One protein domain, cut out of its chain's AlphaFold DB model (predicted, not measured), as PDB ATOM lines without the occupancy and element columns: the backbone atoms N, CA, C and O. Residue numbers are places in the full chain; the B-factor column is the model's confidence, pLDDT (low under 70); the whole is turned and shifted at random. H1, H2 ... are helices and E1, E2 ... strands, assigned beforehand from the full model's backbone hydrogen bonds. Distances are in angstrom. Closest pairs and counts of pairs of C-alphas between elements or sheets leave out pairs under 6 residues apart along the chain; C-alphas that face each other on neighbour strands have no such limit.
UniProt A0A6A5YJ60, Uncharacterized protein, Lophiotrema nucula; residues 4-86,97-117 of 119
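Overview. This is residues 4 to 86 and 97 to 117 of the 119 residues of an uncharacterized protein of Lophiotrema nucula (UniProt A0A6A5YJ60). A long two-stranded hairpin, E2 and E3, widened by the short strand E1 along E2, makes a small sheet; H1 crosses one face of it, and H3 packs on H1 and reaches the sheet with only part of its length. Beyond H1, at the far end of the longest axis from E1, the short helices H2 and H4 make a second, smaller group that does not reach the sheet. The printed part has 104 residues, with four named helices and three named strands in the order E1 H1 H2 H3 E2 E3 H4. The sheet's order is E1 - E2 - E3, antiparallel throughout, and the class is mixed, helices and strands. The whole is compact, with a radius of gyration of the C-alphas of 14.4 A and spans of 45 by 31 by 21 A.

Arrangement. E2, residues 64 to 71, is the inner strand, and with E3, residues 77 to 84, it forms a hairpin, antiparallel at 164 degrees; N 67 and O 81 are 2.9 A apart, within hydrogen-bond range. E1, residues 4 to 7, is antiparallel to E2 at 159 degrees, with N 68 and O 6 within hydrogen-bond range at 2.8 A. H1, residues 11 to 26, is on one face of this sheet, two layers, one of helix and one of strands. Its height over the sheet is 7.4 A, and it runs across the strands, at 83 degrees to E3 on the local plane. It lies over E3 and only just over E2, on which 3 of its C-alphas fall. H3, residues 43 to 60, touches H1 with residues 47 to 55 alone, at a steep tilt of 56 degrees, opposite ways; the closest C-alphas, of Val 18 and Lys 51, are 6.3 A apart. H3 only grazes the sheet, with residues 54 to 58. H2, residues 32 to 36, touches H1, which touches it with residues 22 to 26 alone; the closest C-alphas, of Phe 25 and Arg 33, are 5.1 A apart. H4, residues 109 to 116, touches H2, the closest C-alphas, of Trp 35 and Ala 114, being 5.0 A apart. H3 and H4 are apart. In H2 and H3 every O i to N i+4 pair is within hydrogen-bond range; in H1 it is 9 of 12 and in H4 3 of 4.

Along the chain. E1 begins at C-alpha 4, (112.662, 175.365, 137.656), and is 10.1 A long. E2 measures 23.4 A and E3 20.6 A. H1 measures 23.4 A, with a kink of 27 degrees near residue 18. H3, 25.8 A long, begins at C-alpha 43, (137.720, 165.663, 127.295). H2 is 6.0 A long; H4, 10.8 A, ends at C-alpha 116, (130.635, 143.665, 132.731).

Size, cuts and confidence. The C-alphas farthest apart, of Glu 73 and Glu 97, are 46.5 A apart. Residues 87 to 96 are not printed, and C-alphas 86 and 97 are 20.0 A apart across this cut. Of the links that are printed whole, H2 to H3 is short and the others are tight. Residues 97 to 108 hold no named element. Mean pLDDT of the printed part is 92.5, and no printed residue is under 70.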
ATOM      1  N   ALA A   4     113.721 175.778 138.567       97.94
ATOM      2  CA  ALA A   4     112.662 175.365 137.656       97.94
ATOM      3  C   ALA A   4     112.942 173.945 137.157       97.94
ATOM      4  O   ALA A   4     114.056 173.650 136.734       97.94
ATOM      5  N   LEU A   5     111.935 173.073 137.226       98.00
ATOM      6  CA  LEU A   5     111.985 171.711 136.701       98.00
ATOM      7  C   LEU A   5     111.168 171.657 135.412       98.00
ATOM      8  O   LEU A   5     109.970 171.941 135.435       98.00
ATOM      9  N   GLU A   6     111.802 171.284 134.308       98.06
ATOM     10  CA  GLU A   6     111.181 171.298 132.984       98.06
ATOM     11  C   GLU A   6     111.629 170.095 132.154       98.06
ATOM     12  O   GLU A   6     112.721 169.561 132.338       98.06
ATOM     13  N   GLU A   7     110.797 169.672 131.209       98.06
ATOM     14  CA  GLU A   7     111.212 168.713 130.188       98.06
ATOM     15  C   GLU A   7     112.145 169.392 129.177       98.06
ATOM     16  O   GLU A   7     111.939 170.549 128.796       98.06
ATOM     17  N   VAL A   8     113.170 168.672 128.730       98.06
ATOM     18  CA  VAL A   8     114.042 169.092 127.632       98.06
ATOM     19  C   VAL A   8     113.244 169.081 126.335       98.06
ATOM     20  O   VAL A   8     112.614 168.087 125.983       98.06
ATOM     21  N   ARG A   9     113.273 170.202 125.613       96.44
ATOM     22  CA  ARG A   9     112.514 170.377 124.361       96.44
ATOM     23  C   ARG A   9     113.385 170.720 123.168       96.44
ATOM     24  O   ARG A   9     112.911 170.688 122.037       96.44
ATOM     25  N   GLU A  10     114.644 171.059 123.408       96.94
ATOM     26  CA  GLU A  10     115.536 171.579 122.386       96.94
ATOM     27  C   GLU A  10     116.912 170.929 122.507       96.94
ATOM     28  O   GLU A  10     117.445 170.758 123.599       96.94
ATOM     29  N   GLU A  11     117.528 170.611 121.368       97.62
ATOM     30  CA  GLU A  11     118.841 169.950 121.334       97.62
ATOM     31  C   GLU A  11     119.941 170.774 122.013       97.62
ATOM     32  O   GLU A  11     120.853 170.204 122.607       97.62
ATOM     33  N   ARG A  12     119.838 172.109 121.976       97.19
ATOM     34  CA  ARG A  12     120.813 173.013 122.609       97.19
ATOM     35  C   ARG A  12     120.888 172.864 124.130       97.19
ATOM     36  O   ARG A  12     121.900 173.226 124.714       97.19
ATOM     37  N   ASP A  13     119.856 172.313 124.775       97.94
ATOM     38  CA  ASP A  13     119.907 172.039 126.216       97.94
ATOM     39  C   ASP A  13     121.035 171.045 126.546       97.94
ATOM     40  O   ASP A  13     121.644 171.118 127.615       97.94
ATOM     41  N   TYR A  14     121.376 170.150 125.611       97.94
ATOM     42  CA  TYR A  14     122.442 169.169 125.806       97.94
ATOM     43  C   TYR A  14     123.839 169.789 125.887       97.94
ATOM     44  O   TYR A  14     124.725 169.173 126.483       97.94
ATOM     45  N   ASP A  15     124.035 171.004 125.367       97.44
ATOM     46  CA  ASP A  15     125.305 171.724 125.497       97.44
ATOM     47  C   ASP A  15     125.587 172.124 126.960       97.44
ATOM     48  O   ASP A  15     126.750 172.195 127.356       97.44
ATOM     49  N   GLU A  16     124.550 172.316 127.790       97.81
ATOM     50  CA  GLU A  16     124.701 172.538 129.239       97.81
ATOM     51  C   GLU A  16     124.545 171.246 130.059       97.81
ATOM     52  O   GLU A  16     125.257 171.054 131.046       97.81
ATOM     53  N   ILE A  17     123.677 170.317 129.642       97.94
ATOM     54  CA  ILE A  17     123.456 169.051 130.365       97.94
ATOM     55  C   ILE A  17     124.719 168.182 130.384       97.94
ATOM     56  O   ILE A  17     125.073 167.625 131.424       97.94
ATOM     57  N   VAL A  18     125.414 168.046 129.252       96.88
ATOM     58  CA  VAL A  18     126.556 167.127 129.126       96.88
ATOM     59  C   VAL A  18     127.705 167.484 130.086       96.88
ATOM     60  O   VAL A  18     128.148 166.595 130.823       96.88
ATOM     61  N   PRO A  19     128.164 168.750 130.171       95.50
ATOM     62  CA  PRO A  19     129.148 169.159 131.173       95.50
ATOM     63  C   PRO A  19     128.681 168.944 132.618       95.50
ATOM     64  O   PRO A  19     129.483 168.522 133.455       95.50
ATOM     65  N   VAL A  20     127.397 169.191 132.915       95.75
ATOM     66  CA  VAL A  20     126.822 168.983 134.255       95.75
ATOM     67  C   VAL A  20     126.904 167.514 134.658       95.75
ATOM     68  O   VAL A  20     127.406 167.205 135.739       95.75
ATOM     69  N   LEU A  21     126.483 166.593 133.788       94.75
ATOM     70  CA  LEU A  21     126.559 165.155 134.056       94.75
ATOM     71  C   LEU A  21     128.007 164.684 134.212       94.75
ATOM     72  O   LEU A  21     128.323 163.932 135.132       94.75
ATOM     73  N   TYR A  22     128.907 165.159 133.348       93.75
ATOM     74  CA  TYR A  22     130.328 164.832 133.440       93.75
ATOM     75  C   TYR A  22     130.934 165.245 134.784       93.75
ATOM     76  O   TYR A  22     131.659 164.461 135.403       93.75
ATOM     77  N   ALA A  23     130.616 166.456 135.249       93.62
ATOM     78  CA  ALA A  23     131.047 166.949 136.548       93.62
ATOM     79  C   ALA A  23     130.417 166.142 137.695       93.62
ATOM     80  O   ALA A  23     131.138 165.693 138.588       93.62
ATOM     81  N   ALA A  24     129.106 165.888 137.632       93.31
ATOM     82  CA  ALA A  24     128.353 165.176 138.664       93.31
ATOM     83  C   ALA A  24     128.844 163.735 138.877       93.31
ATOM     84  O   ALA A  24     128.955 163.285 140.015       93.31
ATOM     85  N   PHE A  25     129.198 163.015 137.807       92.12
ATOM     86  CA  PHE A  25     129.803 161.684 137.928       92.12
ATOM     87  C   PHE A  25     131.316 161.730 138.195       92.12
ATOM     88  O   PHE A  25     131.941 160.706 138.479       92.12
ATOM     89  N   GLY A  26     131.940 162.901 138.070       91.12
ATOM     90  CA  GLY A  26     133.367 163.087 138.280       91.12
ATOM     91  C   GLY A  26     133.753 163.405 139.719       91.12
ATOM     92  O   GLY A  26     134.825 162.971 140.148       91.12
ATOM     93  N   HIS A  27     132.913 164.143 140.449       90.00
ATOM     94  CA  HIS A  27     133.190 164.545 141.825       90.00
ATOM     95  C   HIS A  27     131.910 164.676 142.686       90.00
ATOM     96  O   HIS A  27     131.089 165.548 142.403       90.00
ATOM     97  N   PRO A  28     131.761 163.882 143.770       90.94
ATOM     98  CA  PRO A  28     132.620 162.753 144.132       90.94
ATOM     99  C   PRO A  28     132.627 161.696 143.017       90.94
ATOM    100  O   PRO A  28     131.672 161.577 142.254       90.94
ATOM    101  N   TYR A  29     133.735 160.965 142.877       89.56
ATOM    102  CA  TYR A  29     133.891 160.025 141.767       89.56
ATOM    103  C   TYR A  29     132.801 158.950 141.788       89.56
ATOM    104  O   TYR A  29     132.611 158.263 142.792       89.56
ATOM    105  N   ASN A  30     132.139 158.777 140.646       90.19
ATOM    106  CA  ASN A  30     131.171 157.725 140.396       90.19
ATOM    107  C   ASN A  30     131.651 156.876 139.208       90.19
ATOM    108  O   ASN A  30     131.945 157.403 138.133       90.19
ATOM    109  N   SER A  31     131.714 155.553 139.379       88.31
ATOM    110  CA  SER A  31     132.135 154.621 138.322       88.31
ATOM    111  C   SER A  31     131.237 154.670 137.083       88.31
ATOM    112  O   SER A  31     131.712 154.371 135.985       88.31
ATOM    113  N   LEU A  32     129.993 155.142 137.219       86.94
ATOM    114  CA  LEU A  32     129.094 155.419 136.099       86.94
ATOM    115  C   LEU A  32     129.692 156.412 135.095       86.94
ATOM    116  O   LEU A  32     129.357 156.345 133.916       86.94
ATOM    117  N   ARG A  33     130.637 157.273 135.507       88.12
ATOM    118  CA  ARG A  33     131.373 158.139 134.576       88.12
ATOM    119  C   ARG A  33     132.086 157.329 133.501       88.12
ATOM    120  O   ARG A  33     131.952 157.647 132.329       88.12
ATOM    121  N   LYS A  34     132.821 156.286 133.898       84.69
ATOM    122  CA  LYS A  34     133.530 155.403 132.960       84.69
ATOM    123  C   LYS A  34     132.584 154.508 132.177       84.69
ATOM    124  O   LYS A  34     132.964 154.030 131.123       84.69
ATOM    125  N   TRP A  35     131.391 154.264 132.710       85.88
ATOM    126  CA  TRP A  35     130.390 153.459 132.031       85.88
ATOM    127  C   TRP A  35     129.720 154.220 130.888       85.88
ATOM    128  O   TRP A  35     129.641 153.724 129.769       85.88
ATOM    129  N   PHE A  36     129.255 155.439 131.159       83.94
ATOM    130  CA  PHE A  36     128.493 156.218 130.192       83.94
ATOM    131  C   PHE A  36     129.357 157.066 129.270       83.94
ATOM    132  O   PHE A  36     128.964 157.272 128.124       83.94
ATOM    133  N   ILE A  37     130.483 157.597 129.750       85.69
ATOM    134  CA  ILE A  37     131.252 158.624 129.042       85.69
ATOM    135  C   ILE A  37     132.486 157.968 128.418       85.69
ATOM    136  O   ILE A  37     133.271 157.340 129.133       85.69
ATOM    137  N   PRO A  38     132.665 158.082 127.092       79.69
ATOM    138  CA  PRO A  38     133.741 157.397 126.403       79.69
ATOM    139  C   PRO A  38     135.079 158.046 126.759       79.69
ATOM    140  O   PRO A  38     135.146 159.236 127.068       79.69
ATOM    141  N   VAL A  39     136.161 157.272 126.713       78.81
ATOM    142  CA  VAL A  39     137.512 157.814 126.893       78.81
ATOM    143  C   VAL A  39     138.073 158.144 125.521       78.81
ATOM    144  O   VAL A  39     138.251 157.265 124.684       78.81
ATOM    145  N   HIS A  40     138.348 159.426 125.307       80.12
ATOM    146  CA  HIS A  40     138.980 159.960 124.103       80.12
ATOM    147  C   HIS A  40     140.309 160.633 124.458       80.12
ATOM    148  O   HIS A  40     140.630 160.821 125.632       80.12
ATOM    149  N   THR A  41     141.081 161.031 123.442       82.62
ATOM    150  CA  THR A  41     142.344 161.770 123.629       82.62
ATOM    151  C   THR A  41     142.142 163.102 124.356       82.62
ATOM    152  O   THR A  41     143.032 163.541 125.082       82.62
ATOM    153  N   THR A  42     140.981 163.741 124.182       89.00
ATOM    154  CA  THR A  42     140.609 164.980 124.875       89.00
ATOM    155  C   THR A  42     139.249 164.843 125.555       89.00
ATOM    156  O   THR A  42     138.407 164.041 125.141       89.00
ATOM    157  N   THR A  43     139.023 165.638 126.607       90.00
ATOM    158  CA  THR A  43     137.720 165.663 127.295       90.00
ATOM    159  C   THR A  43     136.636 166.187 126.360       90.00
ATOM    160  O   THR A  43     135.534 165.657 126.341       90.00
ATOM    161  N   GLU A  44     136.953 167.175 125.530       92.50
ATOM    162  CA  GLU A  44     136.024 167.789 124.583       92.50
ATOM    163  C   GLU A  44     135.518 166.767 123.560       92.50
ATOM    164  O   GLU A  44     134.318 166.701 123.306       92.50
ATOM    165  N   ALA A  45     136.404 165.913 123.036       90.94
ATOM    166  CA  ALA A  45     136.017 164.838 122.126       90.94
ATOM    167  C   ALA A  45     135.110 163.805 122.816       90.94
ATOM    168  O   ALA A  45     134.115 163.371 122.237       90.94
ATOM    169  N   ALA A  46     135.406 163.465 124.076       90.50
ATOM    170  CA  ALA A  46     134.567 162.569 124.868       90.50
ATOM    171  C   ALA A  46     133.171 163.133 125.139       90.50
ATOM    172  O   ALA A  46     132.183 162.402 125.043       90.50
ATOM    173  N   LEU A  47     133.080 164.424 125.466       94.19
ATOM    174  CA  LEU A  47     131.806 165.096 125.699       94.19
ATOM    175  C   LEU A  47     130.993 165.233 124.412       94.19
ATOM    176  O   LEU A  47     129.785 165.024 124.456       94.19
ATOM    177  N   GLU A  48     131.627 165.521 123.275       94.62
ATOM    178  CA  GLU A  48     130.922 165.637 121.995       94.62
ATOM    179  C   GLU A  48     130.359 164.286 121.528       94.62
ATOM    180  O   GLU A  48     129.194 164.200 121.139       94.62
ATOM    181  N   ASP A  49     131.133 163.205 121.644       93.25
ATOM    182  CA  ASP A  49     130.659 161.853 121.327       93.25
ATOM    183  C   ASP A  49     129.559 161.387 122.303       93.25
ATOM    184  O   ASP A  49     128.538 160.815 121.904       93.25
ATOM    185  N   PHE A  50     129.699 161.704 123.596       94.56
ATOM    186  CA  PHE A  50     128.646 161.456 124.581       94.56
ATOM    187  C   PHE A  50     127.359 162.224 124.245       94.56
ATOM    188  O   PHE A  50     126.290 161.613 124.191       94.56
ATOM    189  N   LYS A  51     127.458 163.521 123.925       96.31
ATOM    190  CA  LYS A  51     126.334 164.359 123.478       96.31
ATOM    191  C   LYS A  51     125.641 163.759 122.260       96.31
ATOM    192  O   LYS A  51     124.417 163.622 122.255       96.31
ATOM    193  N   GLY A  52     126.416 163.351 121.254       96.00
ATOM    194  CA  GLY A  52     125.900 162.727 120.039       96.00
ATOM    195  C   GLY A  52     125.072 161.473 120.328       96.00
ATOM    196  O   GLY A  52     123.999 161.288 119.746       96.00
ATOM    197  N   ARG A  53     125.513 160.635 121.274       94.81
ATOM    198  CA  ARG A  53     124.762 159.440 121.691       94.81
ATOM    199  C   ARG A  53     123.483 159.769 122.452       94.81
ATOM    200  O   ARG A  53     122.459 159.154 122.155       94.81
ATOM    201  N   LEU A  54     123.515 160.732 123.373       95.75
ATOM    202  CA  LEU A  54     122.315 161.162 124.099       95.75
ATOM    203  C   LEU A  54     121.259 161.731 123.141       95.75
ATOM    204  O   LEU A  54     120.111 161.291 123.161       95.75
ATOM    205  N   LEU A  55     121.666 162.624 122.232       97.19
ATOM    206  CA  LEU A  55     120.781 163.203 121.216       97.19
ATOM    207  C   LEU A  55     120.199 162.138 120.284       97.19
ATOM    208  O   LEU A  55     119.013 162.176 119.959       97.19
ATOM    209  N   LYS A  56     121.016 161.171 119.855       96.31
ATOM    210  CA  LYS A  56     120.542 160.051 119.036       96.31
ATOM    211  C   LYS A  56     119.486 159.232 119.783       96.31
ATOM    212  O   LYS A  56     118.449 158.941 119.197       96.31
ATOM    213  N   SER A  57     119.733 158.892 121.051       95.00
ATOM    214  CA  SER A  57     118.791 158.142 121.894       95.00
ATOM    215  C   SER A  57     117.468 158.893 122.053       95.00
ATOM    216  O   SER A  57     116.412 158.351 121.730       95.00
ATOM    217  N   TRP A  58     117.532 160.173 122.434       96.44
ATOM    218  CA  TRP A  58     116.366 161.037 122.625       96.44
ATOM    219  C   TRP A  58     115.515 161.196 121.360       96.44
ATOM    220  O   TRP A  58     114.293 161.137 121.425       96.44
ATOM    221  N   LYS A  59     116.140 161.295 120.182       95.56
ATOM    222  CA  LYS A  59     115.415 161.366 118.901       95.56
ATOM    223  C   LYS A  59     114.789 160.040 118.466       95.56
ATOM    224  O   LYS A  59     113.837 160.047 117.691       95.56
ATOM    225  N   GLN A  60     115.358 158.908 118.879       96.25
ATOM    226  CA  GLN A  60     114.935 157.579 118.425       96.25
ATOM    227  C   GLN A  60     113.892 156.934 119.339       96.25
ATOM    228  O   GLN A  60     113.127 156.090 118.869       96.25
ATOM    229  N   LYS A  61     113.860 157.310 120.620       94.38
ATOM    230  CA  LYS A  61     113.008 156.699 121.640       94.38
ATOM    231  C   LYS A  61     111.899 157.665 122.075       94.38
ATOM    232  O   LYS A  61     112.161 158.565 122.866       94.38
ATOM    233  N   PRO A  62     110.657 157.501 121.583       92.44
ATOM    234  CA  PRO A  62     109.548 158.400 121.922       92.44
ATOM    235  C   PRO A  62     109.073 158.276 123.380       92.44
ATOM    236  O   PRO A  62     108.300 159.107 123.846       92.44
ATOM    237  N   ASP A  63     109.490 157.224 124.077       94.56
ATOM    238  CA  ASP A  63     109.241 156.951 125.490       94.56
ATOM    239  C   ASP A  63     110.403 157.383 126.399       94.56
ATOM    240  O   ASP A  63     110.359 157.140 127.607       94.56
ATOM    241  N   LEU A  64     111.430 158.021 125.831       96.38
ATOM    242  CA  LEU A  64     112.572 158.549 126.559       96.38
ATOM    243  C   LEU A  64     112.427 160.054 126.767       96.38
ATOM    244  O   LEU A  64     112.398 160.844 125.824       96.38
ATOM    245  N   TYR A  65     112.394 160.446 128.031       97.00
ATOM    246  CA  TYR A  65     112.204 161.814 128.480       97.00
ATOM    247  C   TYR A  65     113.453 162.290 129.200       97.00
ATOM    248  O   TYR A  65     113.988 161.604 130.072       97.00
ATOM    249  N   TRP A  66     113.892 163.497 128.873       98.19
ATOM    250  CA  TRP A  66     114.908 164.196 129.644       98.19
ATOM    251  C   TRP A  66     114.247 165.306 130.443       98.19
ATOM    252  O   TRP A  66     113.512 166.126 129.896       98.19
ATOM    253  N   ILE A  67     114.523 165.342 131.738       98.31
ATOM    254  CA  ILE A  67     114.084 166.408 132.635       98.31
ATOM    255  C   ILE A  67     115.317 167.201 133.047       98.31
ATOM    256  O   ILE A  67     116.321 166.608 133.442       98.31
ATOM    257  N   LYS A  68     115.243 168.528 132.971       98.38
ATOM    258  CA  LYS A  68     116.295 169.459 133.386       98.38
ATOM    259  C   LYS A  68     115.854 170.287 134.588       98.38
ATOM    260  O   LYS A  68     114.671 170.572 134.769       98.38
ATOM    261  N   VAL A  69     116.830 170.686 135.396       98.31
ATOM    262  CA  VAL A  69     116.671 171.666 136.472       98.31
ATOM    263  C   VAL A  69     117.464 172.909 136.105       98.31
ATOM    264  O   VAL A  69     118.680 172.826 135.934       98.31
ATOM    265  N   THR A  70     116.790 174.050 136.028       98.31
ATOM    266  CA  THR A  70     117.400 175.352 135.748       98.31
ATOM    267  C   THR A  70     117.424 176.185 137.024       98.31
ATOM    268  O   THR A  70     116.398 176.345 137.688       98.31
ATOM    269  N   ASP A  71     118.582 176.736 137.373       98.06
ATOM    270  CA  ASP A  71     118.663 177.786 138.383       98.06
ATOM    271  C   ASP A  71     118.061 179.074 137.816       98.06
ATOM    272  O   ASP A  71     118.554 179.638 136.841       98.06
ATOM    273  N   THR A  72     116.970 179.536 138.424       97.44
ATOM    274  CA  THR A  72     116.212 180.697 137.935       97.44
ATOM    275  C   THR A  72     116.959 182.021 138.088       97.44
ATOM    276  O   THR A  72     116.624 182.981 137.399       97.44
ATOM    277  N   GLU A  73     117.969 182.086 138.959       97.50
ATOM    278  CA  GLU A  73     118.762 183.302 139.160       97.50
ATOM    279  C   GLU A  73     119.815 183.468 138.056       97.50
ATOM    280  O   GLU A  73     120.056 184.580 137.588       97.50
ATOM    281  N   THR A  74     120.424 182.364 137.611       96.81
ATOM    282  CA  THR A  74     121.499 182.368 136.603       96.81
ATOM    283  C   THR A  74     121.033 181.978 135.200       96.81
ATOM    284  O   THR A  74     121.737 182.245 134.227       96.81
ATOM    285  N   GLY A  75     119.868 181.339 135.084       96.06
ATOM    286  CA  GLY A  75     119.356 180.756 133.845       96.06
ATOM    287  C   GLY A  75     120.119 179.511 133.382       96.06
ATOM    288  O   GLY A  75     119.921 179.078 132.250       96.06
ATOM    289  N   ARG A  76     121.001 178.951 134.221       97.62
ATOM    290  CA  ARG A  76     121.847 177.799 133.884       97.62
ATOM    291  C   ARG A  76     121.184 176.485 134.253       97.62
ATOM    292  O   ARG A  76     120.575 176.374 135.320       97.62
ATOM    293  N   ILE A  77     121.374 175.467 133.419       98.31
ATOM    294  CA  ILE A  77     121.010 174.096 133.776       98.31
ATOM    295  C   ILE A  77     122.003 173.595 134.831       98.31
ATOM    296  O   ILE A  77     123.213 173.625 134.632       98.31
ATOM    297  N   VAL A  78     121.482 173.134 135.967       97.25
ATOM    298  CA  VAL A  78     122.271 172.655 137.119       97.25
ATOM    299  C   VAL A  78     122.071 171.167 137.404       97.25
ATOM    300  O   VAL A  78     122.759 170.596 138.246       97.25
ATOM    301  N   GLY A  79     121.143 170.520 136.703       97.12
ATOM    302  CA  GLY A  79     120.882 169.096 136.839       97.12
ATOM    303  C   GLY A  79     120.036 168.569 135.691       97.12
ATOM    304  O   GLY A  79     119.294 169.322 135.060       97.12
ATOM    305  N   ALA A  80     120.142 167.270 135.436       97.69
ATOM    306  CA  ALA A  80     119.318 166.586 134.457       97.69
ATOM    307  C   ALA A  80     119.141 165.110 134.816       97.69
ATOM    308  O   ALA A  80     119.986 164.525 135.495       97.69
ATOM    309  N   ALA A  81     118.052 164.513 134.342       96.88
ATOM    310  CA  ALA A  81     117.768 163.094 134.488       96.88
ATOM    311  C   ALA A  81     117.108 162.544 133.222       96.88
ATOM    312  O   ALA A  81     116.219 163.182 132.655       96.88
ATOM    313  N   GLU A  82     117.525 161.346 132.824       96.12
ATOM    314  CA  GLU A  82     116.906 160.564 131.757       96.12
ATOM    315  C   GLU A  82     115.902 159.574 132.351       96.12
ATOM    316  O   GLU A  82     116.201 158.894 133.335       96.12
ATOM    317  N   TRP A  83     114.728 159.474 131.737       96.00
ATOM    318  CA  TRP A  83     113.672 158.545 132.118       96.00
ATOM    319  C   TRP A  83     113.120 157.852 130.878       96.00
ATOM    320  O   TRP A  83     112.518 158.495 130.026       96.00
ATOM    321  N   GLU A  84     113.278 156.533 130.790       93.50
ATOM    322  CA  GLU A  84     112.611 155.711 129.774       93.50
ATOM    323  C   GLU A  84     111.344 155.089 130.388       93.50
ATOM    324  O   GLU A  84     111.424 154.242 131.282       93.50
ATOM    325  N   VAL A  85     110.161 155.541 129.960       92.50
ATOM    326  CA  VAL A  85     108.869 155.157 130.556       92.50
ATOM    327  C   VAL A  85     108.189 154.087 129.708       92.50
ATOM    328  O   VAL A  85     107.423 154.367 128.785       92.50
ATOM    329  N   ARG A  86     108.425 152.825 130.065       88.56
ATOM    330  CA  ARG A  86     107.865 151.675 129.345       88.56
ATOM    331  C   ARG A  86     106.437 151.370 129.798       88.56
ATOM    332  O   ARG A  86     106.167 151.227 130.987       88.56
ATOM    333  N   GLU A  97     121.934 138.772 126.642       77.25
ATOM    334  CA  GLU A  97     122.893 139.017 125.565       77.25
ATOM    335  C   GLU A  97     124.069 139.838 126.111       77.25
ATOM    336  O   GLU A  97     123.839 140.809 126.840       77.25
ATOM    337  N   PRO A  98     125.322 139.493 125.762       81.44
ATOM    338  CA  PRO A  98     126.469 140.307 126.129       81.44
ATOM    339  C   PRO A  98     126.271 141.751 125.656       81.44
ATOM    340  O   PRO A  98     126.027 142.001 124.473       81.44
ATOM    341  N   LEU A  99     126.380 142.710 126.579       86.62
ATOM    342  CA  LEU A  99     126.373 144.125 126.229       86.62
ATOM    343  C   LEU A  99     127.613 144.409 125.373       86.62
ATOM    344  O   LEU A  99     128.720 144.104 125.793       86.62
ATOM    345  N   ASN A 100     127.434 145.017 124.200       90.12
ATOM    346  CA  ASN A 100     128.541 145.561 123.414       90.12
ATOM    347  C   ASN A 100     128.664 147.059 123.704       90.12
ATOM    348  O   ASN A 100     127.850 147.854 123.218       90.12
ATOM    349  N   ALA A 101     129.681 147.456 124.469       90.06
ATOM    350  CA  ALA A 101     129.921 148.855 124.824       90.06
ATOM    351  C   ALA A 101     130.632 149.598 123.680       90.06
ATOM    352  O   ALA A 101     131.748 150.098 123.820       90.06
ATOM    353  N   TYR A 102     129.968 149.661 122.521       90.00
ATOM    354  CA  TYR A 102     130.518 150.137 121.243       90.00
ATOM    355  C   TYR A 102     131.021 151.590 121.259       90.00
ATOM    356  O   TYR A 102     131.662 152.028 120.308       90.00
ATOM    357  N   TRP A 103     130.686 152.356 122.297       89.50
ATOM    358  CA  TRP A 103     131.140 153.733 122.475       89.50
ATOM    359  C   TRP A 103     132.556 153.833 123.049       89.50
ATOM    360  O   TRP A 103     133.137 154.912 123.034       89.50
ATOM    361  N   HIS A 104     133.128 152.739 123.551       88.50
ATOM    362  CA  HIS A 104     134.534 152.683 123.936       88.50
ATOM    363  C   HIS A 104     135.392 152.101 122.812       88.50
ATOM    364  O   HIS A 104     134.934 151.303 121.992       88.50
ATOM    365  N   THR A 105     136.669 152.478 122.808       87.62
ATOM    366  CA  THR A 105     137.672 151.924 121.896       87.62
ATOM    367  C   THR A 105     137.782 150.409 122.062       87.62
ATOM    368  O   THR A 105     137.832 149.891 123.179       87.62
ATOM    369  N   GLU A 106     137.855 149.686 120.943       89.44
ATOM    370  CA  GLU A 106     138.006 148.230 120.944       89.44
ATOM    371  C   GLU A 106     139.258 147.797 121.724       89.44
ATOM    372  O   GLU A 106     140.338 148.363 121.555       89.44
ATOM    373  N   GLY A 107     139.106 146.791 122.589       86.69
ATOM    374  CA  GLY A 107     140.188 146.287 123.437       86.69
ATOM    375  C   GLY A 107     140.547 147.152 124.654       86.69
ATOM    376  O   GLY A 107     141.421 146.742 125.417       86.69
ATOM    377  N   SER A 108     139.894 148.301 124.878       87.75
ATOM    378  CA  SER A 108     140.188 149.162 126.036       87.75
ATOM    379  C   SER A 108     139.667 148.579 127.358       87.75
ATOM    380  O   SER A 108     138.702 147.808 127.386       87.75
ATOM    381  N   GLU A 109     140.291 148.963 128.479       87.94
ATOM    382  CA  GLU A 109     139.834 148.561 129.817       87.94
ATOM    383  C   GLU A 109     138.429 149.093 130.122       87.94
ATOM    384  O   GLU A 109     137.640 148.420 130.779       87.94
ATOM    385  N   GLU A 110     138.082 150.281 129.623       86.69
ATOM    386  CA  GLU A 110     136.757 150.877 129.794       86.69
ATOM    387  C   GLU A 110     135.677 150.104 129.053       86.69
ATOM    388  O   GLU A 110     134.606 149.907 129.619       86.69
ATOM    389  N   LYS A 111     135.965 149.608 127.841       89.31
ATOM    390  CA  LYS A 111     135.049 148.704 127.141       89.31
ATOM    391  C   LYS A 111     134.808 147.451 127.983       89.31
ATOM    392  O   LYS A 111     133.671 147.162 128.335       89.31
ATOM    393  N   GLN A 112     135.878 146.773 128.403       89.00
ATOM    394  CA  GLN A 112     135.774 145.562 129.228       89.00
ATOM    395  C   GLN A 112     135.038 145.801 130.553       89.00
ATOM    396  O   GLN A 112     134.297 144.936 131.017       89.00
ATOM    397  N   PHE A 113     135.258 146.958 131.178       89.00
ATOM    398  CA  PHE A 113     134.542 147.371 132.378       89.00
ATOM    399  C   PHE A 113     133.059 147.591 132.081       89.00
ATOM    400  O   PHE A 113     132.204 147.085 132.805       89.00
ATOM    401  N   ALA A 114     132.747 148.321 131.010       88.25
ATOM    402  CA  ALA A 114     131.387 148.710 130.703       88.25
ATOM    403  C   ALA A 114     130.496 147.533 130.312       88.25
ATOM    404  O   ALA A 114     129.324 147.511 130.690       88.25
ATOM    405  N   GLU A 115     131.061 146.540 129.631       90.38
ATOM    406  CA  GLU A 115     130.368 145.312 129.230       90.38
ATOM    407  C   GLU A 115     130.061 144.380 130.410       90.38
ATOM    408  O   GLU A 115     129.126 143.591 130.327       90.38
ATOM    409  N   LYS A 116     130.800 144.499 131.523       86.69
ATOM    410  CA  LYS A 116     130.635 143.665 132.731       86.69
ATOM    411  C   LYS A 116     129.821 144.319 133.847       86.69
ATOM    412  O   LYS A 116     129.540 143.679 134.850       86.69
ATOM    413  N   MET A 117     129.492 145.605 133.732       76.75
ATOM    414  CA  MET A 117     128.925 146.375 134.850       76.75
ATOM    415  C   MET A 117     127.467 145.989 135.174       76.75
ATOM    416  O   MET A 117     127.018 146.202 136.296       76.75
TER     417      MET A 117